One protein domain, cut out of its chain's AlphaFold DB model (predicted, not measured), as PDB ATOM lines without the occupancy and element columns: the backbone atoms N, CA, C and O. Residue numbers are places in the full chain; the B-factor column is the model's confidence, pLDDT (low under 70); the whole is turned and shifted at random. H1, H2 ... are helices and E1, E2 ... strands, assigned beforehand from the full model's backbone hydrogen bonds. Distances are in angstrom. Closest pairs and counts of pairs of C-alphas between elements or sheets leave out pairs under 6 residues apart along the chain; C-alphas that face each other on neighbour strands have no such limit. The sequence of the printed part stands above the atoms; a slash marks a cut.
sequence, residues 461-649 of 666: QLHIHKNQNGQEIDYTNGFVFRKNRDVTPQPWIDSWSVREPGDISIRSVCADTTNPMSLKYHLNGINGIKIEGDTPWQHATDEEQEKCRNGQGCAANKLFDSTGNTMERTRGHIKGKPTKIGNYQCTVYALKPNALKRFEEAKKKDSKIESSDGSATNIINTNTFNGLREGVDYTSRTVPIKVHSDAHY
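This is residues 461 to 649 of the 666 residues of an uncharacterized protein of Gardnerella vaginalis 315-A (UniProt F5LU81). What is the main picture? Two curled sheets, E2 E9 E8 E4 E5 and E1 E3 E7 E6, stand face to face as a sandwich, with H2 over E8 and E4 of the first. An arm with H1 reaches far out at one end, and H4 sits near the other. What is it made of? The printed part has 189 residues, with nine named strands and four named helices in the order E1 E2 E3 E4 E5 E6 H1 E7 E8 H2 H3 E9 H4; the class is mixed, helices and strands, with under half of the residues in named elements. The first sheet is mixed, the second antiparallel, and the whole is compact, with a radius of gyration of the C-alphas of 18.2 A and spans of 59 by 41 by 25 A.

Where do the first elements lie? E1 is residues 461 to 465, from C-alpha 461 at (52.022, -107.739, -28.661); E2 is 479 to 482, E3 492 to 497, E4 505 to 512 with 23.7 A, E5 521 to 523 and E6 529 to 533. What follows? H1 is 542 to 549, E7 568 to 576 with 27.1 A, E8 582 to 591 with 28.6 A, H2 593 to 604 with 16.5 A and H3 607 to 610. E9 is 634 to 644 with 32.5 A, and H4, 646 to 649, ends at C-alpha 649 (59.564, -111.605, 5.273).

How are the sheets paired? In the twisted first sheet E2 is parallel to E9 (N 479 and O 640, 2.8 A), while E9 and E8 (N 586 and O 639, 2.9 A), E8 and E4 (N 509 and O 587, 2.9 A) and the hairpin E4 and E5 (N 510 and O 522, 2.8 A) are antiparallel. In the second, the antiparallel pairs are E1 and E3 (N 463 and O 494, 2.9 A), E3 and E7 (N 495 and O 570, 2.9 A) and E7 and E6 (N 532 and O 573, 3.0 A). Where are the helices? H2 is on the first sheet at a height of 9.7 A, making two layers, a helix on one face of a sheet; H3 only grazes that sheet with residues 608 to 610, and H1 and H4 are on neither sheet. Every O i to N i+4 pair is within hydrogen-bond range in H1 and H2; H3 and H4 are too short for one.

How large is it? The two C-alphas farthest apart, those of Met 517 and Asn 550, are 61.5 A apart. Is anything missing or uncertain? The printed part has no cut, its long links are E1 to E2, H1 to E7 and H3 to E9, and no printed residue is under 70 in pLDDT.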
ATOM      1  N   GLN A 461      51.195-107.933 -29.845       95.31
ATOM      2  CA  GLN A 461      52.022-107.739 -28.661       95.31
ATOM      3  C   GLN A 461      51.276-108.166 -27.401       95.31
ATOM      4  O   GLN A 461      50.055-108.040 -27.315       95.31
ATOM      5  N   LEU A 462      52.016-108.661 -26.413       96.38
ATOM      6  CA  LEU A 462      51.503-109.028 -25.098       96.38
ATOM      7  C   LEU A 462      52.515-108.597 -24.046       96.38
ATOM      8  O   LEU A 462      53.643-109.094 -24.025       96.38
ATOM      9  N   HIS A 463      52.076-107.698 -23.180       95.25
ATOM     10  CA  HIS A 463      52.857-107.130 -22.095       95.25
ATOM     11  C   HIS A 463      52.153-107.402 -20.772       95.25
ATOM     12  O   HIS A 463      50.927-107.298 -20.662       95.25
ATOM     13  N   ILE A 464      52.929-107.781 -19.761       95.69
ATOM     14  CA  ILE A 464      52.430-108.001 -18.406       95.69
ATOM     15  C   ILE A 464      53.068-106.954 -17.503       95.69
ATOM     16  O   ILE A 464      54.286-106.891 -17.353       95.69
ATOM     17  N   HIS A 465      52.234-106.136 -16.874       94.75
ATOM     18  CA  HIS A 465      52.676-105.036 -16.032       94.75
ATOM     19  C   HIS A 465      52.510-105.392 -14.563       94.75
ATOM     20  O   HIS A 465      51.486-105.933 -14.140       94.75
ATOM     21  N   LYS A 466      53.510-105.037 -13.756       89.50
ATOM     22  CA  LYS A 466      53.542-105.377 -12.331       89.50
ATOM     23  C   LYS A 466      52.525-104.603 -11.492       89.50
ATOM     24  O   LYS A 466      52.192-105.020 -10.388       89.50
ATOM     25  N   ASN A 467      52.094-103.447 -11.985       84.94
ATOM     26  CA  ASN A 467      51.135-102.562 -11.341       84.94
ATOM     27  C   ASN A 467      50.500-101.614 -12.370       84.94
ATOM     28  O   ASN A 467      50.911-101.552 -13.531       84.94
ATOM     29  N   GLN A 468      49.517-100.834 -11.924       78.25
ATOM     30  CA  GLN A 468      48.792 -99.869 -12.758       78.25
ATOM     31  C   GLN A 468      49.656 -98.718 -13.304       78.25
ATOM     32  O   GLN A 468      49.235 -98.053 -14.243       78.25
ATOM     33  N   ASN A 469      50.881 -98.521 -12.800       80.50
ATOM     34  CA  ASN A 469      51.795 -97.490 -13.304       80.50
ATOM     35  C   ASN A 469      52.483 -97.903 -14.621       80.50
ATOM     36  O   ASN A 469      53.354 -97.189 -15.106       80.50
ATOM     37  N   GLY A 470      52.134 -99.066 -15.183       78.00
ATOM     38  CA  GLY A 470      52.614 -99.519 -16.491       78.00
ATOM     39  C   GLY A 470      54.034-100.084 -16.492       78.00
ATOM     40  O   GLY A 470      54.558-100.403 -17.555       78.00
ATOM     41  N   GLN A 471      54.669-100.266 -15.331       87.50
ATOM     42  CA  GLN A 471      55.994-100.878 -15.289       87.50
ATOM     43  C   GLN A 471      55.904-102.365 -15.651       87.50
ATOM     44  O   GLN A 471      55.207-103.127 -14.976       87.50
ATOM     45  N   GLU A 472      56.611-102.769 -16.703       90.75
ATOM     46  CA  GLU A 472      56.662-104.160 -17.154       90.75
ATOM     47  C   GLU A 472      57.272-105.073 -16.078       90.75
ATOM     48  O   GLU A 472      58.105-104.651 -15.265       90.75
ATOM     49  N   ILE A 473      56.793-106.314 -16.019       92.31
ATOM     50  CA  ILE A 473      57.339-107.333 -15.128       92.31
ATOM     51  C   ILE A 473      58.679-107.842 -15.668       92.31
ATOM     52  O   ILE A 473      58.891-107.950 -16.872       92.31
ATOM     53  N   ASP A 474      59.579-108.218 -14.767       91.00
ATOM     54  CA  ASP A 474      60.718-109.049 -15.141       91.00
ATOM     55  C   ASP A 474      60.215-110.480 -15.367       91.00
ATOM     56  O   ASP A 474      59.853-111.164 -14.410       91.00
ATOM     57  N   TYR A 475      60.177-110.946 -16.615       91.81
ATOM     58  CA  TYR A 475      59.686-112.291 -16.945       91.81
ATOM     59  C   TYR A 475      60.554-113.427 -16.374       91.81
ATOM     60  O   TYR A 475      60.081-114.556 -16.275       91.81
ATOM     61  N   THR A 476      61.792-113.147 -15.951       90.62
ATOM     62  CA  THR A 476      62.688-114.134 -15.324       90.62
ATOM     63  C   THR A 476      62.361-114.310 -13.847       90.62
ATOM     64  O   THR A 476      62.270-115.430 -13.344       90.62
ATOM     65  N   ASN A 477      62.177-113.197 -13.133       88.12
ATOM     66  CA  ASN A 477      61.906-113.209 -11.693       88.12
ATOM     67  C   ASN A 477      60.413-113.329 -11.363       88.12
ATOM     68  O   ASN A 477      60.056-113.911 -10.334       88.12
ATOM     69  N   GLY A 478      59.562-112.835 -12.261       92.00
ATOM     70  CA  GLY A 478      58.112-112.907 -12.208       92.00
ATOM     71  C   GLY A 478      57.507-112.211 -10.995       92.00
ATOM     72  O   GLY A 478      58.021-111.213 -10.490       92.00
ATOM     73  N   PHE A 479      56.380-112.741 -10.531       92.56
ATOM     74  CA  PHE A 479      55.664-112.201  -9.387       92.56
ATOM     75  C   PHE A 479      56.098-112.846  -8.078       92.56
ATOM     76  O   PHE A 479      56.297-114.056  -7.994       92.56
ATOM     77  N   VAL A 480      56.138-112.035  -7.024       91.62
ATOM     78  CA  VAL A 480      56.272-112.514  -5.651       91.62
ATOM     79  C   VAL A 480      55.051-112.056  -4.865       91.62
ATOM     80  O   VAL A 480      54.856-110.863  -4.639       91.62
ATOM     81  N   PHE A 481      54.222-113.009  -4.454       92.62
ATOM     82  CA  PHE A 481      53.002-112.773  -3.692       92.62
ATOM     83  C   PHE A 481      53.100-113.363  -2.286       92.62
ATOM     84  O   PHE A 481      53.891-114.265  -2.002       92.62
ATOM     85  N   ARG A 482      52.261-112.856  -1.383       92.00
ATOM     86  CA  ARG A 482      52.173-113.347  -0.005       92.00
ATOM     87  C   ARG A 482      50.968-114.261   0.151       92.00
ATOM     88  O   ARG A 482      49.875-113.926  -0.302       92.00
ATOM     89  N   LYS A 483      51.158-115.392   0.829       93.31
ATOM     90  CA  LYS A 483      50.074-116.316   1.179       93.31
ATOM     91  C   LYS A 483      48.974-115.567   1.940       93.31
ATOM     92  O   LYS A 483      49.258-114.795   2.852       93.31
ATOM     93  N   ASN A 484      47.722-115.849   1.600       92.19
ATOM     94  CA  ASN A 484      46.514-115.296   2.204       92.19
ATOM     95  C   ASN A 484      46.449-113.759   2.185       92.19
ATOM     96  O   ASN A 484      45.760-113.171   3.019       92.19
ATOM     97  N   ARG A 485      47.107-113.099   1.225       92.25
ATOM     98  CA  ARG A 485      46.940-111.666   0.950       92.25
ATOM     99  C   ARG A 485      46.501-111.448  -0.484       92.25
ATOM    100  O   ARG A 485      46.835-112.247  -1.350       92.25
ATOM    101  N   ASP A 486      45.744-110.389  -0.720       93.25
ATOM    102  CA  ASP A 486      45.331-110.048  -2.074       93.25
ATOM    103  C   ASP A 486      46.551-109.682  -2.921       93.25
ATOM    104  O   ASP A 486      47.511-109.069  -2.437       93.25
ATOM    105  N   VAL A 487      46.511-110.083  -4.189       90.69
ATOM    106  CA  VAL A 487      47.527-109.747  -5.188       90.69
ATOM    107  C   VAL A 487      47.604-108.220  -5.321       90.69
ATOM    108  O   VAL A 487      46.745-107.582  -5.923       90.69
ATOM    109  N   THR A 488      48.622-107.628  -4.690       83.38
ATOM    110  CA  THR A 488      48.797-106.176  -4.566       83.38
ATOM    111  C   THR A 488      50.281-105.787  -4.654       83.38
ATOM    112  O   THR A 488      51.119-106.474  -4.063       83.38
ATOM    113  N   PRO A 489      50.634-104.690  -5.357       85.69
ATOM    114  CA  PRO A 489      49.780-103.898  -6.255       85.69
ATOM    115  C   PRO A 489      49.233-104.736  -7.425       85.69
ATOM    116  O   PRO A 489      49.879-105.688  -7.843       85.69
ATOM    117  N   GLN A 490      48.034-104.396  -7.912       89.00
ATOM    118  CA  GLN A 490      47.278-105.185  -8.895       89.00
ATOM    119  C   GLN A 490      47.999-105.217 -10.261       89.00
ATOM    120  O   GLN A 490      48.054-104.180 -10.933       89.00
ATOM    121  N   PRO A 491      48.522-106.375 -10.704       93.00
ATOM    122  CA  PRO A 491      49.083-106.529 -12.033       93.00
ATOM    123  C   PRO A 491      47.981-106.544 -13.089       93.00
ATOM    124  O   PRO A 491      46.830-106.930 -12.829       93.00
ATOM    125  N   TRP A 492      48.349-106.148 -14.299       94.00
ATOM    126  CA  TRP A 492      47.448-106.117 -15.442       94.00
ATOM    127  C   TRP A 492      48.185-106.507 -16.718       94.00
ATOM    128  O   TRP A 492      49.415-106.541 -16.769       94.00
ATOM    129  N   ILE A 493      47.406-106.865 -17.725       95.56
ATOM    130  CA  ILE A 493      47.868-107.371 -19.009       95.56
ATOM    131  C   ILE A 493      47.420-106.381 -20.072       95.56
ATOM    132  O   ILE A 493      46.272-105.938 -20.057       95.56
ATOM    133  N   ASP A 494      48.315-106.061 -20.995       94.31
ATOM    134  CA  ASP A 494      48.029-105.234 -22.155       94.31
ATOM    135  C   ASP A 494      48.398-106.008 -23.408       94.31
ATOM    136  O   ASP A 494      49.532-106.466 -23.562       94.31
ATOM    137  N   SER A 495      47.442-106.170 -24.310       96.06
ATOM    138  CA  SER A 495      47.703-106.774 -25.603       96.06
ATOM    139  C   SER A 495      47.090-105.935 -26.701       96.06
ATOM    140  O   SER A 495      45.950-105.481 -26.593       96.06
ATOM    141  N   TRP A 496      47.859-105.714 -27.761       95.38
ATOM    142  CA  TRP A 496      47.387-104.993 -28.928       95.38
ATOM    143  C   TRP A 496      47.974-105.554 -30.216       95.38
ATOM    144  O   TRP A 496      49.074-106.101 -30.232       95.38
ATOM    145  N   SER A 497      47.203-105.406 -31.286       95.19
ATOM    146  CA  SER A 497      47.610-105.628 -32.670       95.19
ATOM    147  C   SER A 497      47.957-104.280 -33.293       95.19
ATOM    148  O   SER A 497      47.322-103.287 -32.939       95.19
ATOM    149  N   VAL A 498      48.906-104.206 -34.224       92.38
ATOM    150  CA  VAL A 498      49.299-102.943 -34.880       92.38
ATOM    151  C   VAL A 498      48.636-102.781 -36.255       92.38
ATOM    152  O   VAL A 498      48.287-101.667 -36.648       92.38
ATOM    153  N   ARG A 499      48.452-103.879 -36.992       89.94
ATOM    154  CA  ARG A 499      48.115-103.919 -38.423       89.94
ATOM    155  C   ARG A 499      46.965-104.868 -38.744       89.94
ATOM    156  O   ARG A 499      46.087-104.483 -39.519       89.94
ATOM    157  N   GLU A 500      46.958-106.093 -38.214       89.69
ATOM    158  CA  GLU A 500      45.961-107.094 -38.624       89.69
ATOM    159  C   GLU A 500      44.721-107.062 -37.721       89.69
ATOM    160  O   GLU A 500      44.877-107.181 -36.498       89.69
ATOM    161  N   PRO A 501      43.508-106.907 -38.284       90.50
ATOM    162  CA  PRO A 501      42.278-106.874 -37.501       90.50
ATOM    163  C   PRO A 501      41.924-108.250 -36.919       90.50
ATOM    164  O   PRO A 501      42.388-109.287 -37.398       90.50
ATOM    165  N   GLY A 502      41.067-108.245 -35.902       92.25
ATOM    166  CA  GLY A 502      40.561-109.433 -35.221       92.25
ATOM    167  C   GLY A 502      40.731-109.360 -33.708       92.25
ATOM    168  O   GLY A 502      41.858-109.338 -33.208       92.25
ATOM    169  N   ASP A 503      39.602-109.400 -33.000       94.88
ATOM    170  CA  ASP A 503      39.511-109.347 -31.541       94.88
ATOM    171  C   ASP A 503      40.554-110.221 -30.834       94.88
ATOM    172  O   ASP A 503      40.736-111.404 -31.144       94.88
ATOM    173  N   ILE A 504      41.211-109.637 -29.832       97.12
ATOM    174  CA  ILE A 504      42.239-110.308 -29.042       97.12
ATOM    175  C   ILE A 504      41.593-110.923 -27.803       97.12
ATOM    176  O   ILE A 504      40.958-110.248 -27.004       97.12
ATOM    177  N   SER A 505      41.789-112.219 -27.597       97.56
ATOM    178  CA  SER A 505      41.375-112.911 -26.377       97.56
ATOM    179  C   SER A 505      42.574-113.280 -25.520       97.56
ATOM    180  O   SER A 505      43.523-113.895 -26.002       97.56
ATOM    181  N   ILE A 506      42.505-112.954 -24.227       97.38
ATOM    182  CA  ILE A 506      43.524-113.345 -23.250       97.38
ATOM    183  C   ILE A 506      43.110-114.661 -22.578       97.38
ATOM    184  O   ILE A 506      41.973-114.825 -22.118       97.38
ATOM    185  N   ARG A 507      44.040-115.617 -22.535       96.12
ATOM    186  CA  ARG A 507      43.917-116.909 -21.839       96.12
ATOM    187  C   ARG A 507      45.212-117.225 -21.111       96.12
ATOM    188  O   ARG A 507      46.255-116.669 -21.440       96.12
ATOM    189  N   SER A 508      45.186-118.140 -20.148       95.94
ATOM    190  CA  SER A 508      46.433-118.664 -19.585       95.94
ATOM    191  C   SER A 508      46.364-120.142 -19.235       95.94
ATOM    192  O   SER A 508      45.292-120.689 -18.975       95.94
ATOM    193  N   VAL A 509      47.538-120.771 -19.226       95.88
ATOM    194  CA  VAL A 509      47.755-122.108 -18.674       95.88
ATOM    195  C   VAL A 509      48.840-122.005 -17.613       95.88
ATOM    196  O   VAL A 509      49.942-121.526 -17.887       95.88
ATOM    197  N   CYS A 510      48.517-122.428 -16.400       95.25
ATOM    198  CA  CYS A 510      49.364-122.323 -15.224       95.25
ATOM    199  C   CYS A 510      49.739-123.701 -14.693       95.25
ATOM    200  O   CYS A 510      48.922-124.610 -14.755       95.25
ATOM    201  N   ALA A 511      50.936-123.849 -14.136       94.38
ATOM    202  CA  ALA A 511      51.413-125.079 -13.523       94.38
ATOM    203  C   ALA A 511      51.950-124.839 -12.111       94.38
ATOM    204  O   ALA A 511      52.581-123.812 -11.844       94.38
ATOM    205  N   ASP A 512      51.725-125.801 -11.216       91.12
ATOM    206  CA  ASP A 512      52.458-125.879  -9.951       91.12
ATOM    207  C   ASP A 512      53.836-126.488 -10.216       91.12
ATOM    208  O   ASP A 512      53.957-127.648 -10.599       91.12
ATOM    209  N   THR A 513      54.871-125.675 -10.032       90.31
ATOM    210  CA  THR A 513      56.280-126.024 -10.274       90.31
ATOM    211  C   THR A 513      57.041-126.298  -8.978       90.31
ATOM    212  O   THR A 513      58.257-126.474  -8.995       90.31
ATOM    213  N   THR A 514      56.345-126.351  -7.839       85.75
ATOM    214  CA  THR A 514      56.952-126.641  -6.535       85.75
ATOM    215  C   THR A 514      57.532-128.055  -6.502       85.75
ATOM    216  O   THR A 514      58.598-128.263  -5.929       85.75
ATOM    217  N   ASN A 515      56.862-129.013  -7.157       84.31
ATOM    218  CA  ASN A 515      57.376-130.359  -7.394       84.31
ATOM    219  C   ASN A 515      57.488-130.638  -8.908       84.31
ATOM    220  O   ASN A 515      56.496-131.027  -9.533       84.31
ATOM    221  N   PRO A 516      58.682-130.489  -9.508       78.06
ATOM    222  CA  PRO A 516      58.864-130.634 -10.952       78.06
ATOM    223  C   PRO A 516      58.620-132.059 -11.479       78.06
ATOM    224  O   PRO A 516      58.441-132.226 -12.680       78.06
ATOM    225  N   MET A 517      58.565-133.084 -10.617       80.25
ATOM    226  CA  MET A 517      58.295-134.471 -11.030       80.25
ATOM    227  C   MET A 517      56.799-134.795 -11.202       80.25
ATOM    228  O   MET A 517      56.465-135.874 -11.681       80.25
ATOM    229  N   SER A 518      55.885-133.897 -10.814       84.00
ATOM    230  CA  SER A 518      54.434-134.121 -10.907       84.00
ATOM    231  C   SER A 518      53.681-132.816 -11.191       84.00
ATOM    232  O   SER A 518      52.876-132.357 -10.375       84.00
ATOM    233  N   LEU A 519      53.931-132.219 -12.359       88.19
ATOM    234  CA  LEU A 519      53.266-130.985 -12.781       88.19
ATOM    235  C   LEU A 519      51.750-131.184 -12.934       88.19
ATOM    236  O   LEU A 519      51.283-132.157 -13.534       88.19
ATOM    237  N   LYS A 520      50.987-130.227 -12.402       90.56
ATOM    238  CA  LYS A 520      49.541-130.103 -12.611       90.56
ATOM    239  C   LYS A 520      49.232-128.777 -13.276       90.56
ATOM    240  O   LYS A 520      49.669-127.738 -12.785       90.56
ATOM    241  N   TYR A 521      48.495-128.832 -14.378       93.62
ATOM    242  CA  TYR A 521      48.140-127.688 -15.204       93.62
ATOM    243  C   TYR A 521      46.705-127.231 -14.936       93.62
ATOM    244  O   TYR A 521      45.804-128.050 -14.760       93.62
ATOM    245  N   HIS A 522      46.495-125.921 -14.944       94.12
ATOM    246  CA  HIS A 522      45.223-125.262 -14.674       94.12
ATOM    247  C   HIS A 522      44.989-124.133 -15.676       94.12
ATOM    248  O   HIS A 522      45.934-123.492 -16.141       94.12
ATOM    249  N   LEU A 523      43.728-123.878 -16.004       93.50
ATOM    250  CA  LEU A 523      43.334-122.856 -16.968       93.50
ATOM    251  C   LEU A 523      42.957-121.537 -16.276       93.50
ATOM    252  O   LEU A 523      42.252-121.531 -15.271       93.50
ATOM    253  N   ASN A 524      43.393-120.410 -16.845       93.00
ATOM    254  CA  ASN A 524      43.058-119.047 -16.408       93.00
ATOM    255  C   ASN A 524      43.403-118.714 -14.944       93.00
ATOM    256  O   ASN A 524      42.819-117.805 -14.349       93.00
ATOM    257  N   GLY A 525      44.368-119.417 -14.352       92.88
ATOM    258  CA  GLY A 525      44.804-119.171 -12.984       92.88
ATOM    259  C   GLY A 525      45.230-120.432 -12.245       92.88
ATOM    260  O   GLY A 525      45.055-121.547 -12.728       92.88
ATOM    261  N   ILE A 526      45.805-120.249 -11.059       93.88
ATOM    262  CA  ILE A 526      46.235-121.331 -10.169       93.88
ATOM    263  C   ILE A 526      46.331-120.825  -8.731       93.88
ATOM    264  O   ILE A 526      46.577-119.642  -8.506       93.88
ATOM    265  N   ASN A 527      46.157-121.714  -7.748       92.88
ATOM    266  CA  ASN A 527      46.359-121.406  -6.328       92.88
ATOM    267  C   ASN A 527      45.624-120.123  -5.888       92.88
ATOM    268  O   ASN A 527      46.231-119.252  -5.293       92.88
ATOM    269  N   GLY A 528      44.345-119.948  -6.237       91.44
ATOM    270  CA  GLY A 528      43.562-118.756  -5.861       91.44
ATOM    271  C   GLY A 528      43.897-117.462  -6.624       91.44
ATOM    272  O   GLY A 528      43.246-116.444  -6.384       91.44
ATOM    273  N   ILE A 529      44.862-117.495  -7.545       94.31
ATOM    274  CA  ILE A 529      45.164-116.426  -8.505       94.31
ATOM    275  C   ILE A 529      44.361-116.689  -9.778       94.31
ATOM    276  O   ILE A 529      44.323-117.819 -10.259       94.31
ATOM    277  N   LYS A 530      43.747-115.647 -10.334       94.69
ATOM    278  CA  LYS A 530      42.993-115.667 -11.589       94.69
ATOM    279  C   LYS A 530      43.616-114.715 -12.595       94.69
ATOM    280  O   LYS A 530      43.995-113.602 -12.235       94.69
ATOM    281  N   ILE A 531      43.676-115.150 -13.846       95.12
ATOM    282  CA  ILE A 531      44.139-114.373 -14.993       95.12
ATOM    283  C   ILE A 531      42.971-114.278 -15.969       95.12
ATOM    284  O   ILE A 531      42.598-115.269 -16.598       95.12
ATOM    285  N   GLU A 532      42.387-113.091 -16.073       92.31
ATOM    286  CA  GLU A 532      41.176-112.837 -16.856       92.31
ATOM    287  C   GLU A 532      41.437-111.721 -17.874       92.31
ATOM    288  O   GLU A 532      42.098-110.734 -17.554       92.31
ATOM    289  N   GLY A 533      40.943-111.891 -19.102       92.00
ATOM    290  CA  GLY A 533      40.913-110.837 -20.117       92.00
ATOM    291  C   GLY A 533      39.604-110.059 -20.068       92.00
ATOM    292  O   GLY A 533      38.547-110.653 -19.854       92.00
ATOM    293  N   ASP A 534      39.685-108.756 -20.299       92.62
ATOM    294  CA  ASP A 534      38.544-107.865 -20.463       92.62
ATOM    295  C   ASP A 534      37.945-107.991 -21.872       92.62
ATOM    296  O   ASP A 534      38.468-108.685 -22.749       92.62
ATOM    297  N   THR A 535      36.840-107.284 -22.110       91.88
ATOM    298  CA  THR A 535      36.230-107.187 -23.437       91.88
ATOM    299  C   THR A 535      37.159-106.447 -24.415       91.88
ATOM    300  O   THR A 535      37.679-105.379 -24.063       91.88
ATOM    301  N   PRO A 536      37.339-106.951 -25.652       93.88
ATOM    302  CA  PRO A 536      38.059-106.238 -26.701       93.88
ATOM    303  C   PRO A 536      37.475-104.852 -26.974       93.88
ATOM    304  O   PRO A 536      36.256-104.646 -26.952       93.88
ATOM    305  N   TRP A 537      38.359-103.889 -27.228       93.31
ATOM    306  CA  TRP A 537      37.954-102.521 -27.530       93.31
ATOM    307  C   TRP A 537      37.228-102.479 -28.869       93.31
ATOM    308  O   TRP A 537      37.715-102.995 -29.866       93.31
ATOM    309  N   GLN A 538      36.066-101.833 -28.894       93.69
ATOM    310  CA  GLN A 538      35.260-101.739 -30.107       93.69
ATOM    311  C   GLN A 538      35.839-100.699 -31.070       93.69
ATOM    312  O   GLN A 538      36.350 -99.657 -30.644       93.69
ATOM    313  N   HIS A 539      35.709-100.943 -32.373       93.31
ATOM    314  CA  HIS A 539      36.011 -99.945 -33.400       93.31
ATOM    315  C   HIS A 539      34.994 -98.801 -33.351       93.31
ATOM    316  O   HIS A 539      33.797 -99.013 -33.131       93.31
ATOM    317  N   ALA A 540      35.467 -97.571 -33.536       91.50
ATOM    318  CA  ALA A 540      34.598 -96.413 -33.696       91.50
ATOM    319  C   ALA A 540      33.757 -96.531 -34.980       91.50
ATOM    320  O   ALA A 540      34.208 -97.066 -35.991       91.50
ATOM    321  N   THR A 541      32.529 -96.016 -34.974       87.88
ATOM    322  CA  THR A 541      31.754 -95.876 -36.215       87.88
ATOM    323  C   THR A 541      32.339 -94.760 -37.085       87.88
ATOM    324  O   THR A 541      33.087 -93.908 -36.601       87.88
ATOM    325  N   ASP A 542      31.979 -94.706 -38.370       84.12
ATOM    326  CA  ASP A 542      32.450 -93.631 -39.261       84.12
ATOM    327  C   ASP A 542      32.038 -92.236 -38.769       84.12
ATOM    328  O   ASP A 542      32.793 -91.271 -38.891       84.12
ATOM    329  N   GLU A 543      30.849 -92.128 -38.172       84.19
ATOM    330  CA  GLU A 543      30.374 -90.889 -37.556       84.19
ATOM    331  C   GLU A 543      31.237 -90.491 -36.357       84.19
ATOM    332  O   GLU A 543      31.587 -89.324 -36.201       84.19
ATOM    333  N   GLU A 544      31.612 -91.451 -35.510       89.50
ATOM    334  CA  GLU A 544      32.492 -91.203 -34.367       89.50
ATOM    335  C   GLU A 544      33.902 -90.800 -34.826       89.50
ATOM    336  O   GLU A 544      34.475 -89.857 -34.277       89.50
ATOM    337  N   GLN A 545      34.441 -91.453 -35.860       89.38
ATOM    338  CA  GLN A 545      35.728 -91.105 -36.474       89.38
ATOM    339  C   GLN A 545      35.734 -89.674 -37.017       89.38
ATOM    340  O   GLN A 545      36.700 -88.932 -36.841       89.38
ATOM    341  N   GLU A 546      34.656 -89.263 -37.683       84.56
ATOM    342  CA  GLU A 546      34.483 -87.896 -38.177       84.56
ATOM    343  C   GLU A 546      34.454 -86.874 -37.029       84.56
ATOM    344  O   GLU A 546      35.202 -85.899 -37.057       84.56
ATOM    345  N   LYS A 547      33.656 -87.116 -35.981       87.25
ATOM    346  CA  LYS A 547      33.587 -86.229 -34.804       87.25
ATOM    347  C   LYS A 547      34.946 -86.086 -34.110       87.25
ATOM    348  O   LYS A 547      35.364 -84.971 -33.795       87.25
ATOM    349  N   CYS A 548      35.659 -87.200 -33.926       88.38
ATOM    350  CA  CYS A 548      36.996 -87.238 -33.328       88.38
ATOM    351  C   CYS A 548      38.013 -86.434 -34.162       88.38
ATOM    352  O   CYS A 548      38.720 -85.590 -33.611       88.38
ATOM    353  N   ARG A 549      38.037 -86.611 -35.493       85.00
ATOM    354  CA  ARG A 549      38.909 -85.839 -36.405       85.00
ATOM    355  C   ARG A 549      38.601 -84.341 -36.402       85.00
ATOM    356  O   ARG A 549      39.522 -83.537 -36.492       85.00
ATOM    357  N   ASN A 550      37.336 -83.973 -36.217       85.19
ATOM    358  CA  ASN A 550      36.889 -82.581 -36.130       85.19
ATOM    359  C   ASN A 550      37.060 -81.961 -34.728       85.19
ATOM    360  O   ASN A 550      36.495 -80.907 -34.444       85.19
ATOM    361  N   GLY A 551      37.830 -82.599 -33.838       83.44
ATOM    362  CA  GLY A 551      38.193 -82.038 -32.533       83.44
ATOM    363  C   GLY A 551      37.096 -82.117 -31.471       83.44
ATOM    364  O   GLY A 551      37.248 -81.533 -30.402       83.44
ATOM    365  N   GLN A 552      36.012 -82.862 -31.712       84.75
ATOM    366  CA  GLN A 552      34.914 -83.025 -30.746       84.75
ATOM    367  C   GLN A 552      35.203 -84.083 -29.662       84.75
ATOM    368  O   GLN A 552      34.334 -84.395 -28.850       84.75
ATOM    369  N   GLY A 553      36.428 -84.616 -29.631       82.62
ATOM    370  CA  GLY A 553      36.877 -85.629 -28.678       82.62
ATOM    371  C   GLY A 553      36.633 -87.064 -29.152       82.62
ATOM    372  O   GLY A 553      35.730 -87.344 -29.939       82.62
ATOM    373  N   CYS A 554      37.466 -87.986 -28.667       87.75
ATOM    374  CA  CYS A 554      37.428 -89.408 -29.011       87.75
ATOM    375  C   CYS A 554      37.087 -90.211 -27.745       87.75
ATOM    376  O   CYS A 554      37.597 -89.919 -26.662       87.75
ATOM    377  N   ALA A 555      36.201 -91.201 -27.855       85.81
ATOM    378  CA  ALA A 555      35.740 -91.975 -26.703       85.81
ATOM    379  C   ALA A 555      36.874 -92.829 -26.098       85.81
ATOM    380  O   ALA A 555      37.574 -93.536 -26.817       85.81
ATOM    381  N   ALA A 556      37.019 -92.818 -24.767       73.44
ATOM    382  CA  ALA A 556      38.182 -93.375 -24.061       73.44
ATOM    383  C   ALA A 556      38.359 -94.914 -24.131       73.44
ATOM    384  O   ALA A 556      39.407 -95.408 -23.732       73.44
ATOM    385  N   ASN A 557      37.376 -95.665 -24.648       77.31
ATOM    386  CA  ASN A 557      37.382 -97.139 -24.722       77.31
ATOM    387  C   ASN A 557      37.039 -97.674 -26.126       77.31
ATOM    388  O   ASN A 557      36.499 -98.772 -26.270       77.31
ATOM    389  N   LYS A 558      37.290 -96.872 -27.162       90.88
ATOM    390  CA  LYS A 558      37.121 -97.271 -28.560       90.88
ATOM    391  C   LYS A 558      38.407 -97.043 -29.332       90.88
ATOM    392  O   LYS A 558      39.227 -96.200 -28.972       90.88
ATOM    393  N   LEU A 559      38.562 -97.808 -30.399       92.75
ATOM    394  CA  LEU A 559      39.669 -97.670 -31.329       92.75
ATOM    395  C   LEU A 559      39.273 -96.683 -32.422       92.75
ATOM    396  O   LEU A 559      38.213 -96.810 -33.031       92.75
ATOM    397  N   PHE A 560      40.131 -95.695 -32.642       91.94
ATOM    398  CA  PHE A 560      40.026 -94.675 -33.678       91.94
ATOM    399  C   PHE A 560      41.254 -94.754 -34.582       91.94
ATOM    400  O   PHE A 560      42.299 -95.292 -34.202       91.94
ATOM    401  N   ASP A 561      41.186 -94.121 -35.750       88.69
ATOM    402  CA  ASP A 561      42.362 -94.010 -36.618       88.69
ATOM    403  C   ASP A 561      43.490 -93.230 -35.923       88.69
ATOM    404  O   ASP A 561      44.671 -93.510 -36.125       88.69
ATOM    405  N   SER A 562      43.135 -92.324 -35.009       86.75
ATOM    406  CA  SER A 562      44.065 -91.573 -34.167       86.75
ATOM    407  C   SER A 562      44.662 -92.374 -33.001       86.75
ATOM    408  O   SER A 562      45.600 -91.887 -32.371       86.75
ATOM    409  N   THR A 563      44.213 -93.608 -32.721       86.88
ATOM    410  CA  THR A 563      44.726 -94.468 -31.625       86.88
ATOM    411  C   THR A 563      46.115 -95.070 -31.932       86.88
ATOM    412  O   THR A 563      46.431 -96.202 -31.572       86.88
ATOM    413  N   GLY A 564      46.981 -94.306 -32.606       81.62
ATOM    414  CA  GLY A 564      48.376 -94.652 -32.883       81.62
ATOM    415  C   GLY A 564      48.555 -96.018 -33.555       81.62
ATOM    416  O   GLY A 564      47.747 -96.433 -34.387       81.62
ATOM    417  N   ASN A 565      49.622 -96.723 -33.182       86.06
ATOM    418  CA  ASN A 565      49.963 -98.066 -33.668       86.06
ATOM    419  C   ASN A 565      49.090 -99.160 -33.018       86.06
ATOM    420  O   ASN A 565      49.612-100.119 -32.457       86.06
ATOM    421  N   THR A 566      47.765 -98.996 -33.068       91.31
ATOM    422  CA  THR A 566      46.787 -99.925 -32.486       91.31
ATOM    423  C   THR A 566      45.674-100.209 -33.498       91.31
ATOM    424  O   THR A 566      44.928 -99.305 -33.867       91.31
ATOM    425  N   MET A 567      45.569-101.461 -33.942       91.94
ATOM    426  CA  MET A 567      44.474-102.020 -34.744       91.94
ATOM    427  C   MET A 567      43.416-102.677 -33.865       91.94
ATOM    428  O   MET A 567      42.232-102.504 -34.102       91.94
ATOM    429  N   GLU A 568      43.867-103.423 -32.859       94.62
ATOM    430  CA  GLU A 568      43.030-104.129 -31.889       94.62
ATOM    431  C   GLU A 568      43.670-103.980 -30.520       94.62
ATOM    432  O   GLU A 568      44.898-103.924 -30.426       94.62
ATOM    433  N   ARG A 569      42.873-103.934 -29.455       94.31
ATOM    434  CA  ARG A 569      43.399-103.874 -28.089       94.31
ATOM    435  C   ARG A 569      42.505-104.612 -27.119       94.31
ATOM    436  O   ARG A 569      41.279-104.541 -27.185       94.31
ATOM    437  N   THR A 570      43.122-105.308 -26.181       95.50
ATOM    438  CA  THR A 570      42.433-105.952 -25.068       95.50
ATOM    439  C   THR A 570      43.321-105.888 -23.838       95.50
ATOM    440  O   THR A 570      44.531-106.104 -23.913       95.50
ATOM    441  N   ARG A 571      42.714-105.553 -22.702       94.25
ATOM    442  CA  ARG A 571      43.380-105.547 -21.399       94.25
ATOM    443  C   ARG A 571      42.960-106.763 -20.589       94.25
ATOM    444  O   ARG A 571      42.038-107.475 -20.970       94.25
ATOM    445  N   GLY A 572      43.670-107.037 -19.508       94.06
ATOM    446  CA  GLY A 572      43.308-108.083 -18.564       94.06
ATOM    447  C   GLY A 572      43.906-107.849 -17.187       94.06
ATOM    448  O   GLY A 572      44.705-106.935 -16.975       94.06
ATOM    449  N   HIS A 573      43.547-108.706 -16.239       93.12
ATOM    450  CA  HIS A 573      43.891-108.550 -14.832       93.12
ATOM    451  C   HIS A 573      44.371-109.863 -14.210       93.12
ATOM    452  O   HIS A 573      43.821-110.932 -14.477       93.12
ATOM    453  N   ILE A 574      45.378-109.767 -13.334       94.00
ATOM    454  CA  ILE A 574      45.897-110.891 -12.539       94.00
ATOM    455  C   ILE A 574      45.516-110.670 -11.077       94.00
ATOM    456  O   ILE A 574      46.209-109.960 -10.359       94.00
ATOM    457  N   LYS A 575      44.396-111.221 -10.622       94.31
ATOM    458  CA  LYS A 575      43.804-110.907  -9.307       94.31
ATOM    459  C   LYS A 575      43.634-112.151  -8.443       94.31
ATOM    460  O   LYS A 575      43.828-113.270  -8.904       94.31
ATOM    461  N   GLY A 576      43.219-111.959  -7.198       94.06
ATOM    462  CA  GLY A 576      42.885-113.045  -6.278       94.06
ATOM    463  C   GLY A 576      43.814-113.108  -5.075       94.06
ATOM    464  O   GLY A 576      44.502-112.139  -4.754       94.06
ATOM    465  N   LYS A 577      43.795-114.251  -4.388       95.25
ATOM    466  CA  LYS A 577      44.394-114.418  -3.061       95.25
ATOM    467  C   LYS A 577      45.036-115.797  -2.942       95.25
ATOM    468  O   LYS A 577      44.307-116.779  -2.775       95.25
ATOM    469  N   PRO A 578      46.372-115.908  -3.036       94.06
ATOM    470  CA  PRO A 578      47.010-117.206  -3.040       94.06
ATOM    471  C   PRO A 578      46.953-117.904  -1.691       94.06
ATOM    472  O   PRO A 578      47.257-117.300  -0.667       94.06
ATOM    473  N   THR A 579      46.583-119.183  -1.672       93.31
ATOM    474  CA  THR A 579      46.288-119.907  -0.422       93.31
ATOM    475  C   THR A 579      47.384-120.878  -0.002       93.31
ATOM    476  O   THR A 579      47.481-121.210   1.181       93.31
ATOM    477  N   LYS A 580      48.253-121.308  -0.921       92.12
ATOM    478  CA  LYS A 580      49.386-122.212  -0.660       92.12
ATOM    479  C   LYS A 580      50.722-121.533  -0.966       92.12
ATOM    480  O   LYS A 580      50.833-120.805  -1.950       92.12
ATOM    481  N   ILE A 581      51.738-121.786  -0.135       91.88
ATOM    482  CA  ILE A 581      53.128-121.427  -0.468       91.88
ATOM    483  C   ILE A 581      53.626-122.320  -1.606       91.88
ATOM    484  O   ILE A 581      53.173-123.457  -1.713       91.88
ATOM    485  N   GLY A 582      54.538-121.823  -2.433       92.81
ATOM    486  CA  GLY A 582      55.104-122.613  -3.524       92.81
ATOM    487  C   GLY A 582      55.584-121.774  -4.699       92.81
ATOM    488  O   GLY A 582      55.484-120.543  -4.684       92.81
ATOM    489  N   ASN A 583      56.090-122.472  -5.709       93.81
ATOM    490  CA  ASN A 583      56.504-121.907  -6.983       93.81
ATOM    491  C   ASN A 583      55.510-122.340  -8.056       93.81
ATOM    492  O   ASN A 583      55.280-123.529  -8.261       93.81
ATOM    493  N   TYR A 584      54.972-121.384  -8.791       94.94
ATOM    494  CA  TYR A 584      54.033-121.607  -9.878       94.94
ATOM    495  C   TYR A 584      54.554-120.923 -11.137       94.94
ATOM    496  O   TYR A 584      55.394-120.025 -11.072       94.94
ATOM    497  N   GLN A 585      54.039-121.315 -12.291       95.31
ATOM    498  CA  GLN A 585      54.372-120.682 -13.558       95.31
ATOM    499  C   GLN A 585      53.121-120.578 -14.416       95.31
ATOM    500  O   GLN A 585      52.420-121.567 -14.588       95.31
ATOM    501  N   CYS A 586      52.843-119.402 -14.969       95.88
ATOM    502  CA  CYS A 586      51.717-119.188 -15.872       95.88
ATOM    503  C   CYS A 586      52.218-118.737 -17.237       95.88
ATOM    504  O   CYS A 586      52.996-117.792 -17.327       95.88
ATOM    505  N   THR A 587      51.741-119.378 -18.298       96.62
ATOM    506  CA  THR A 587      51.892-118.872 -19.663       96.62
ATOM    507  C   THR A 587      50.602-118.186 -20.066       96.62
ATOM    508  O   THR A 587      49.551-118.822 -20.133       96.62
ATOM    509  N   VAL A 588      50.683-116.877 -20.284       97.44
ATOM    510  CA  VAL A 588      49.589-116.028 -20.754       97.44
ATOM    511  C   VAL A 588      49.663-115.953 -22.270       97.44
ATOM    512  O   VAL A 588      50.739-115.749 -22.824       97.44
ATOM    513  N   TYR A 589      48.524-116.105 -22.929       97.62
ATOM    514  CA  TYR A 589      48.375-116.070 -24.375       97.62
ATOM    515  C   TYR A 589      47.462-114.915 -24.766       97.62
ATOM    516  O   TYR A 589      46.386-114.760 -24.187       97.62
ATOM    517  N   ALA A 590      47.870-114.161 -25.780       97.94
ATOM    518  CA  ALA A 590      46.988-113.306 -26.559       97.94
ATOM    519  C   ALA A 590      46.659-114.033 -27.863       97.94
ATOM    520  O   ALA A 590      47.561-114.489 -28.566       97.94
ATOM    521  N   LEU A 591      45.369-114.184 -28.151       97.62
ATOM    522  CA  LEU A 591      44.858-115.070 -29.192       97.62
ATOM    523  C   LEU A 591      43.878-114.314 -30.090       97.62
ATOM    524  O   LEU A 591      42.826-113.893 -29.613       97.62
ATOM    525  N   LYS A 592      44.175-114.195 -31.388       96.94
ATOM    526  CA  LYS A 592      43.188-113.769 -32.396       96.94
ATOM    527  C   LYS A 592      42.194-114.901 -32.698       96.94
ATOM    528  O   LYS A 592      42.456-116.045 -32.310       96.94
ATOM    529  N   PRO A 593      41.069-114.658 -33.404       97.06
ATOM    530  CA  PRO A 593      39.956-115.612 -33.483       97.06
ATOM    531  C   PRO A 593      40.341-117.038 -33.912       97.06
ATOM    532  O   PRO A 593      39.891-118.013 -33.307       97.06
ATOM    533  N   ASN A 594      41.228-117.181 -34.903       96.25
ATOM    534  CA  ASN A 594      41.697-118.496 -35.355       96.25
ATOM    535  C   ASN A 594      42.542-119.217 -34.294       96.25
ATOM    536  O   ASN A 594      42.359-120.416 -34.080       96.25
ATOM    537  N   ALA A 595      43.431-118.504 -33.598       96.81
ATOM    538  CA  ALA A 595      44.232-119.073 -32.515       96.81
ATOM    539  C   ALA A 595      43.383-119.387 -31.278       96.81
ATOM    540  O   ALA A 595      43.549-120.444 -30.670       96.81
ATOM    541  N   LEU A 596      42.419-118.523 -30.946       96.94
ATOM    542  CA  LEU A 596      41.461-118.761 -29.870       96.94
ATOM    543  C   LEU A 596      40.679-120.047 -30.122       96.94
ATOM    544  O   LEU A 596      40.564-120.882 -29.229       96.94
ATOM    545  N   LYS A 597      40.202-120.256 -31.352       97.00
ATOM    546  CA  LYS A 597      39.511-121.492 -31.723       97.00
ATOM    547  C   LYS A 597      40.379-122.730 -31.468       97.00
ATOM    548  O   LYS A 597      39.898-123.678 -30.852       97.00
ATOM    549  N   ARG A 598      41.659-122.710 -31.867       96.31
ATOM    550  CA  ARG A 598      42.609-123.812 -31.603       96.31
ATOM    551  C   ARG A 598      42.834-124.043 -30.109       96.31
ATOM    552  O   ARG A 598      42.899-125.189 -29.670       96.31
ATOM    553  N   PHE A 599      42.919-122.968 -29.329       95.56
ATOM    554  CA  PHE A 599      43.044-123.042 -27.876       95.56
ATOM    555  C   PHE A 599      41.814-123.706 -27.238       95.56
ATOM    556  O   PHE A 599      41.953-124.640 -26.450       95.56
ATOM    557  N   GLU A 600      40.607-123.282 -27.614       94.75
ATOM    558  CA  GLU A 600      39.357-123.850 -27.089       94.75
ATOM    559  C   GLU A 600      39.145-125.308 -27.559       94.75
ATOM    560  O   GLU A 600      38.587-126.129 -26.830       94.75
ATOM    561  N   GLU A 601      39.630-125.681 -28.747       94.56
ATOM    562  CA  GLU A 601      39.682-127.080 -29.202       94.56
ATOM    563  C   GLU A 601      40.655-127.926 -28.370       94.56
ATOM    564  O   GLU A 601      40.333-129.062 -28.023       94.56
ATOM    565  N   ALA A 602      41.831-127.389 -28.032       92.62
ATOM    566  CA  ALA A 602      42.803-128.071 -27.182       92.62
ATOM    567  C   ALA A 602      42.266-128.268 -25.758       92.62
ATOM    568  O   ALA A 602      42.347-129.369 -25.218       92.62
ATOM    569  N   LYS A 603      41.625-127.235 -25.201       91.94
ATOM    570  CA  LYS A 603      40.913-127.290 -23.921       91.94
ATOM    571  C   LYS A 603      39.908-128.446 -23.873       91.94
ATOM    572  O   LYS A 603      39.899-129.213 -22.917       91.94
ATOM    573  N   LYS A 604      39.078-128.611 -24.910       90.50
ATOM    574  CA  LYS A 604      38.041-129.664 -24.957       90.50
ATOM    575  C   LYS A 604      38.591-131.091 -24.903       90.50
ATOM    576  O   LYS A 604      37.854-131.998 -24.530       90.50
ATOM    577  N   LYS A 605      39.852-131.303 -25.286       88.88
ATOM    578  CA  LYS A 605      40.488-132.630 -25.259       88.88
ATOM    579  C   LYS A 605      40.851-133.084 -23.846       88.88
ATOM    580  O   LYS A 605      41.092-134.270 -23.652       88.88
ATOM    581  N   ASP A 606      40.873-132.169 -22.879       87.50
ATOM    582  CA  ASP A 606      41.229-132.470 -21.500       87.50
ATOM    583  C   ASP A 606      40.328-131.714 -20.521       87.50
ATOM    584  O   ASP A 606      40.634-130.612 -20.069       87.50
ATOM    585  N   SER A 607      39.205-132.331 -20.156       81.62
ATOM    586  CA  SER A 607      38.253-131.740 -19.211       81.62
ATOM    587  C   SER A 607      38.829-131.533 -17.805       81.62
ATOM    588  O   SER A 607      38.273-130.753 -17.032       81.62
ATOM    589  N   LYS A 608      39.947-132.190 -17.448       85.81
ATOM    590  CA  LYS A 608      40.566-132.043 -16.122       85.81
ATOM    591  C   LYS A 608      41.319-130.724 -15.971       85.81
ATOM    592  O   LYS A 608      41.562-130.320 -14.835       85.81
ATOM    593  N   ILE A 609      41.636-130.026 -17.066       88.94
ATOM    594  CA  ILE A 609      42.340-128.731 -17.038       88.94
ATOM    595  C   ILE A 609      41.554-127.629 -16.300       88.94
ATOM    596  O   ILE A 609      42.147-126.672 -15.802       88.94
ATOM    597  N   GLU A 610      40.228-127.767 -16.206       85.19
ATOM    598  CA  GLU A 610      39.339-126.846 -15.477       85.19
ATOM    599  C   GLU A 610      38.989-127.333 -14.063       85.19
ATOM    600  O   GLU A 610      38.342-126.617 -13.300       85.19
ATOM    601  N   SER A 611      39.404-128.548 -13.694       83.88
ATOM    602  CA  SER A 611      39.155-129.090 -12.359       83.88
ATOM    603  C   SER A 611      40.064-128.443 -11.309       83.88
ATOM    604  O   SER A 611      41.162-127.964 -11.610       83.88
ATOM    605  N   SER A 612      39.638-128.482 -10.043       79.25
ATOM    606  CA  SER A 612      40.452-128.024  -8.909       79.25
ATOM    607  C   SER A 612      41.776-128.778  -8.770       79.25
ATOM    608  O   SER A 612      42.740-128.212  -8.258       79.25
ATOM    609  N   ASP A 613      41.824-130.028  -9.238       81.81
ATOM    610  CA  ASP A 613      42.983-130.921  -9.125       81.81
ATOM    611  C   ASP A 613      43.982-130.746 -10.281       81.81
ATOM    612  O   ASP A 613      45.123-131.207 -10.198       81.81
ATOM    613  N   GLY A 614      43.562-130.058 -11.348       85.19
ATOM    614  CA  GLY A 614      44.358-129.798 -12.541       85.19
ATOM    615  C   GLY A 614      44.589-131.029 -13.422       85.19
ATOM    616  O   GLY A 614      44.365-132.182 -13.041       85.19
ATOM    617  N   SER A 615      45.071-130.787 -14.640       90.31
ATOM    618  CA  SER A 615      45.466-131.853 -15.563       90.31
ATOM    619  C   SER A 615      46.927-132.264 -15.366       90.31
ATOM    620  O   SER A 615      47.778-131.443 -15.051       90.31
ATOM    621  N   ALA A 616      47.242-133.540 -15.603       88.25
ATOM    622  CA  ALA A 616      48.627-134.004 -15.734       88.25
ATOM    623  C   ALA A 616      49.275-133.607 -17.080       88.25
ATOM    624  O   ALA A 616      50.476-133.789 -17.254       88.25
ATOM    625  N   THR A 617      48.492-133.076 -18.023       88.38
ATOM    626  CA  THR A 617      48.925-132.757 -19.385       88.38
ATOM    627  C   THR A 617      48.771-131.265 -19.654       88.38
ATOM    628  O   THR A 617      47.741-130.666 -19.347       88.38
ATOM    629  N   ASN A 618      49.780-130.658 -20.279       90.44
ATOM    630  CA  ASN A 618      49.636-129.316 -20.826       90.44
ATOM    631  C   ASN A 618      48.808-129.382 -22.117       90.44
ATOM    632  O   ASN A 618      49.207-130.039 -23.079       90.44
ATOM    633  N   ILE A 619      47.672-128.682 -22.154       91.38
ATOM    634  CA  ILE A 619      46.810-128.630 -23.344       91.38
ATOM    635  C   ILE A 619      47.475-127.903 -24.524       91.38
ATOM    636  O   ILE A 619      47.092-128.118 -25.674       91.38
ATOM    637  N   ILE A 620      48.476-127.056 -24.260       93.62
ATOM    638  CA  ILE A 620      49.235-126.353 -25.296       93.62
ATOM    639  C   ILE A 620      50.570-127.062 -25.515       93.62
ATOM    640  O   ILE A 620      51.384-127.182 -24.603       93.62
ATOM    641  N   ASN A 621      50.797-127.513 -26.746       88.25
ATOM    642  CA  ASN A 621      52.052-128.098 -27.199       88.25
ATOM    643  C   ASN A 621      52.505-127.422 -28.501       88.25
ATOM    644  O   ASN A 621      51.819-126.547 -29.033       88.25
ATOM    645  N   THR A 622      53.653-127.843 -29.031       82.44
ATOM    646  CA  THR A 622      54.251-127.269 -30.247       82.44
ATOM    647  C   THR A 622      53.341-127.318 -31.475       82.44
ATOM    648  O   THR A 622      53.485-126.479 -32.353       82.44
ATOM    649  N   ASN A 623      52.375-128.242 -31.532       89.12
ATOM    650  CA  ASN A 623      51.469-128.403 -32.668       89.12
ATOM    651  C   ASN A 623      50.126-127.673 -32.514       89.12
ATOM    652  O   ASN A 623      49.349-127.632 -33.471       89.12
ATOM    653  N   THR A 624      49.809-127.121 -31.336       93.38
ATOM    654  CA  THR A 624      48.482-126.539 -31.061       93.38
ATOM    655  C   THR A 624      48.133-125.410 -32.034       93.38
ATOM    656  O   THR A 624      46.991-125.320 -32.488       93.38
ATOM    657  N   PHE A 625      49.118-124.591 -32.401       95.25
ATOM    658  CA  PHE A 625      48.944-123.451 -33.304       95.25
ATOM    659  C   PHE A 625      49.539-123.685 -34.702       95.25
ATOM    660  O   PHE A 625      49.826-122.726 -35.412       95.25
ATOM    661  N   ASN A 626      49.703-124.945 -35.131       94.00
ATOM    662  CA  ASN A 626      50.241-125.253 -36.459       94.00
ATOM    663  C   ASN A 626      49.463-124.544 -37.579       94.00
ATOM    664  O   ASN A 626      48.233-124.623 -37.658       94.00
ATOM    665  N   GLY A 627      50.211-123.884 -38.465       93.38
ATOM    666  CA  GLY A 627      49.669-123.090 -39.570       93.38
ATOM    667  C   GLY A 627      49.239-121.668 -39.189       93.38
ATOM    668  O   GLY A 627      48.717-120.968 -40.049       93.38
ATOM    669  N   LEU A 628      49.449-121.239 -37.940       94.69
ATOM    670  CA  LEU A 628      49.254-119.860 -37.488       94.69
ATOM    671  C   LEU A 628      50.608-119.181 -37.239       94.69
ATOM    672  O   LEU A 628      51.595-119.840 -36.915       94.69
ATOM    673  N   ARG A 629      50.656-117.858 -37.391       94.31
ATOM    674  CA  ARG A 629      51.865-117.036 -37.254       94.31
ATOM    675  C   ARG A 629      52.001-116.526 -35.819       94.31
ATOM    676  O   ARG A 629      51.164-115.750 -35.347       94.31
ATOM    677  N   GLU A 630      53.069-116.921 -35.133       94.25
ATOM    678  CA  GLU A 630      53.433-116.318 -33.847       94.25
ATOM    679  C   GLU A 630      53.787-114.833 -34.029       94.25
ATOM    680  O   GLU A 630      54.373-114.431 -35.034       94.25
ATOM    681  N   GLY A 631      53.378-113.997 -33.078       94.19
ATOM    682  CA  GLY A 631      53.519-112.547 -33.158       94.19
ATOM    683  C   GLY A 631      52.527-111.867 -34.106       94.19
ATOM    684  O   GLY A 631      52.640-110.658 -34.278       94.19
ATOM    685  N   VAL A 632      51.568-112.594 -34.700       94.88
ATOM    686  CA  VAL A 632      50.475-112.028 -35.524       94.88
ATOM    687  C   VAL A 632      49.117-112.615 -35.136       94.88
ATOM    688  O   VAL A 632      48.207-111.875 -34.766       94.88
ATOM    689  N   ASP A 633      48.983-113.943 -35.187       95.81
ATOM    690  CA  ASP A 633      47.742-114.669 -34.881       95.81
ATOM    691  C   ASP A 633      47.659-115.036 -33.389       95.81
ATOM    692  O   ASP A 633      46.575-115.078 -32.799       95.81
ATOM    693  N   TYR A 634      48.809-115.296 -32.767       96.56
ATOM    694  CA  TYR A 634      48.946-115.496 -31.328       96.56
ATOM    695  C   TYR A 634      50.308-115.022 -30.832       96.56
ATOM    696  O   TYR A 634      51.271-114.956 -31.589       96.56
ATOM    697  N   THR A 635      50.411-114.715 -29.547       96.75
ATOM    698  CA  THR A 635      51.692-114.524 -28.860       96.75
ATOM    699  C   THR A 635      51.540-114.948 -27.407       96.75
ATOM    700  O   THR A 635      50.418-115.047 -26.898       96.75
ATOM    701  N   SER A 636      52.649-115.232 -26.732       95.69
ATOM    702  CA  SER A 636      52.608-115.673 -25.342       95.69
ATOM    703  C   SER A 636      53.747-115.113 -24.497       95.69
ATOM    704  O   SER A 636      54.793-114.690 -24.998       95.69
ATOM    705  N   ARG A 637      53.511-115.080 -23.186       95.81
ATOM    706  CA  ARG A 637      54.488-114.703 -22.166       95.81
ATOM    707  C   ARG A 637      54.362-115.639 -20.981       95.81
ATOM    708  O   ARG A 637      53.290-115.760 -20.386       95.81
ATOM    709  N   THR A 638      55.464-116.284 -20.627       95.44
ATOM    710  CA  THR A 638      55.547-117.124 -19.437       95.44
ATOM    711  C   THR A 638      56.101-116.311 -18.280       95.44
ATOM    712  O   THR A 638      57.100-115.613 -18.419       95.44
ATOM    713  N   VAL A 639      55.438-116.400 -17.134       95.44
ATOM    714  CA  VAL A 639      55.756-115.634 -15.934       95.44
ATOM    715  C   VAL A 639      55.776-116.575 -14.723       95.44
ATOM    716  O   VAL A 639      54.783-117.270 -14.471       95.44
ATOM    717  N   PRO A 640      56.884-116.623 -13.962       95.50
ATOM    718  CA  PRO A 640      56.929-117.341 -12.699       95.50
ATOM    719  C   PRO A 640      56.172-116.579 -11.604       95.50
ATOM    720  O   PRO A 640      56.060-115.355 -11.619       95.50
ATOM    721  N   ILE A 641      55.637-117.311 -10.636       95.06
ATOM    722  CA  ILE A 641      54.897-116.777  -9.495       95.06
ATOM    723  C   ILE A 641      55.386-117.494  -8.239       95.06
ATOM    724  O   ILE A 641      55.221-118.702  -8.095       95.06
ATOM    725  N   LYS A 642      55.958-116.747  -7.299       94.25
ATOM    726  CA  LYS A 642      56.431-117.257  -6.009       94.25
ATOM    727  C   LYS A 642      55.471-116.818  -4.919       94.25
ATOM    728  O   LYS A 642      55.160-115.632  -4.814       94.25
ATOM    729  N   VAL A 643      55.005-117.757  -4.101       93.69
ATOM    730  CA  VAL A 643      54.148-117.458  -2.950       93.69
ATOM    731  C   VAL A 643      54.884-117.800  -1.665       93.69
ATOM    732  O   VAL A 643      55.139-118.972  -1.377       93.69
ATOM    733  N   HIS A 644      55.177-116.779  -0.867       91.88
ATOM    734  CA  HIS A 644      55.862-116.929   0.414       91.88
ATOM    735  C   HIS A 644      54.912-116.734   1.602       91.88
ATOM    736  O   HIS A 644      53.879-116.066   1.506       91.88
ATOM    737  N   SER A 645      55.255-117.345   2.738       89.12
ATOM    738  CA  SER A 645      54.601-117.078   4.021       89.12
ATOM    739  C   SER A 645      55.081-115.746   4.603       89.12
ATOM    740  O   SER A 645      56.145-115.254   4.235       89.12
ATOM    741  N   ASP A 646      54.346-115.182   5.563       81.00
ATOM    742  CA  ASP A 646      54.806-113.975   6.267       81.00
ATOM    743  C   ASP A 646      56.136-114.222   7.019       81.00
ATOM    744  O   ASP A 646      56.982-113.335   7.060       81.00
ATOM    745  N   ALA A 647      56.399-115.446   7.496       78.75
ATOM    746  CA  ALA A 647      57.667-115.811   8.145       78.75
ATOM    747  C   ALA A 647      58.906-115.635   7.243       78.75
ATOM    748  O   ALA A 647      59.998-115.389   7.739       78.75
ATOM    749  N   HIS A 648      58.747-115.716   5.917       79.69
ATOM    750  CA  HIS A 648      59.832-115.439   4.970       79.69
ATOM    751  C   HIS A 648      60.257-113.960   4.982       79.69
ATOM    752  O   HIS A 648      61.421-113.653   4.747       79.69
ATOM    753  N   TYR A 649      59.321-113.050   5.261       76.81
ATOM    754  CA  TYR A 649      59.564-111.605   5.273       76.81
ATOM    755  C   TYR A 649      59.922-111.067   6.660       76.81
ATOM    756  O   TYR A 649      60.540-110.010   6.760       76.81
TER     757      TYR A 649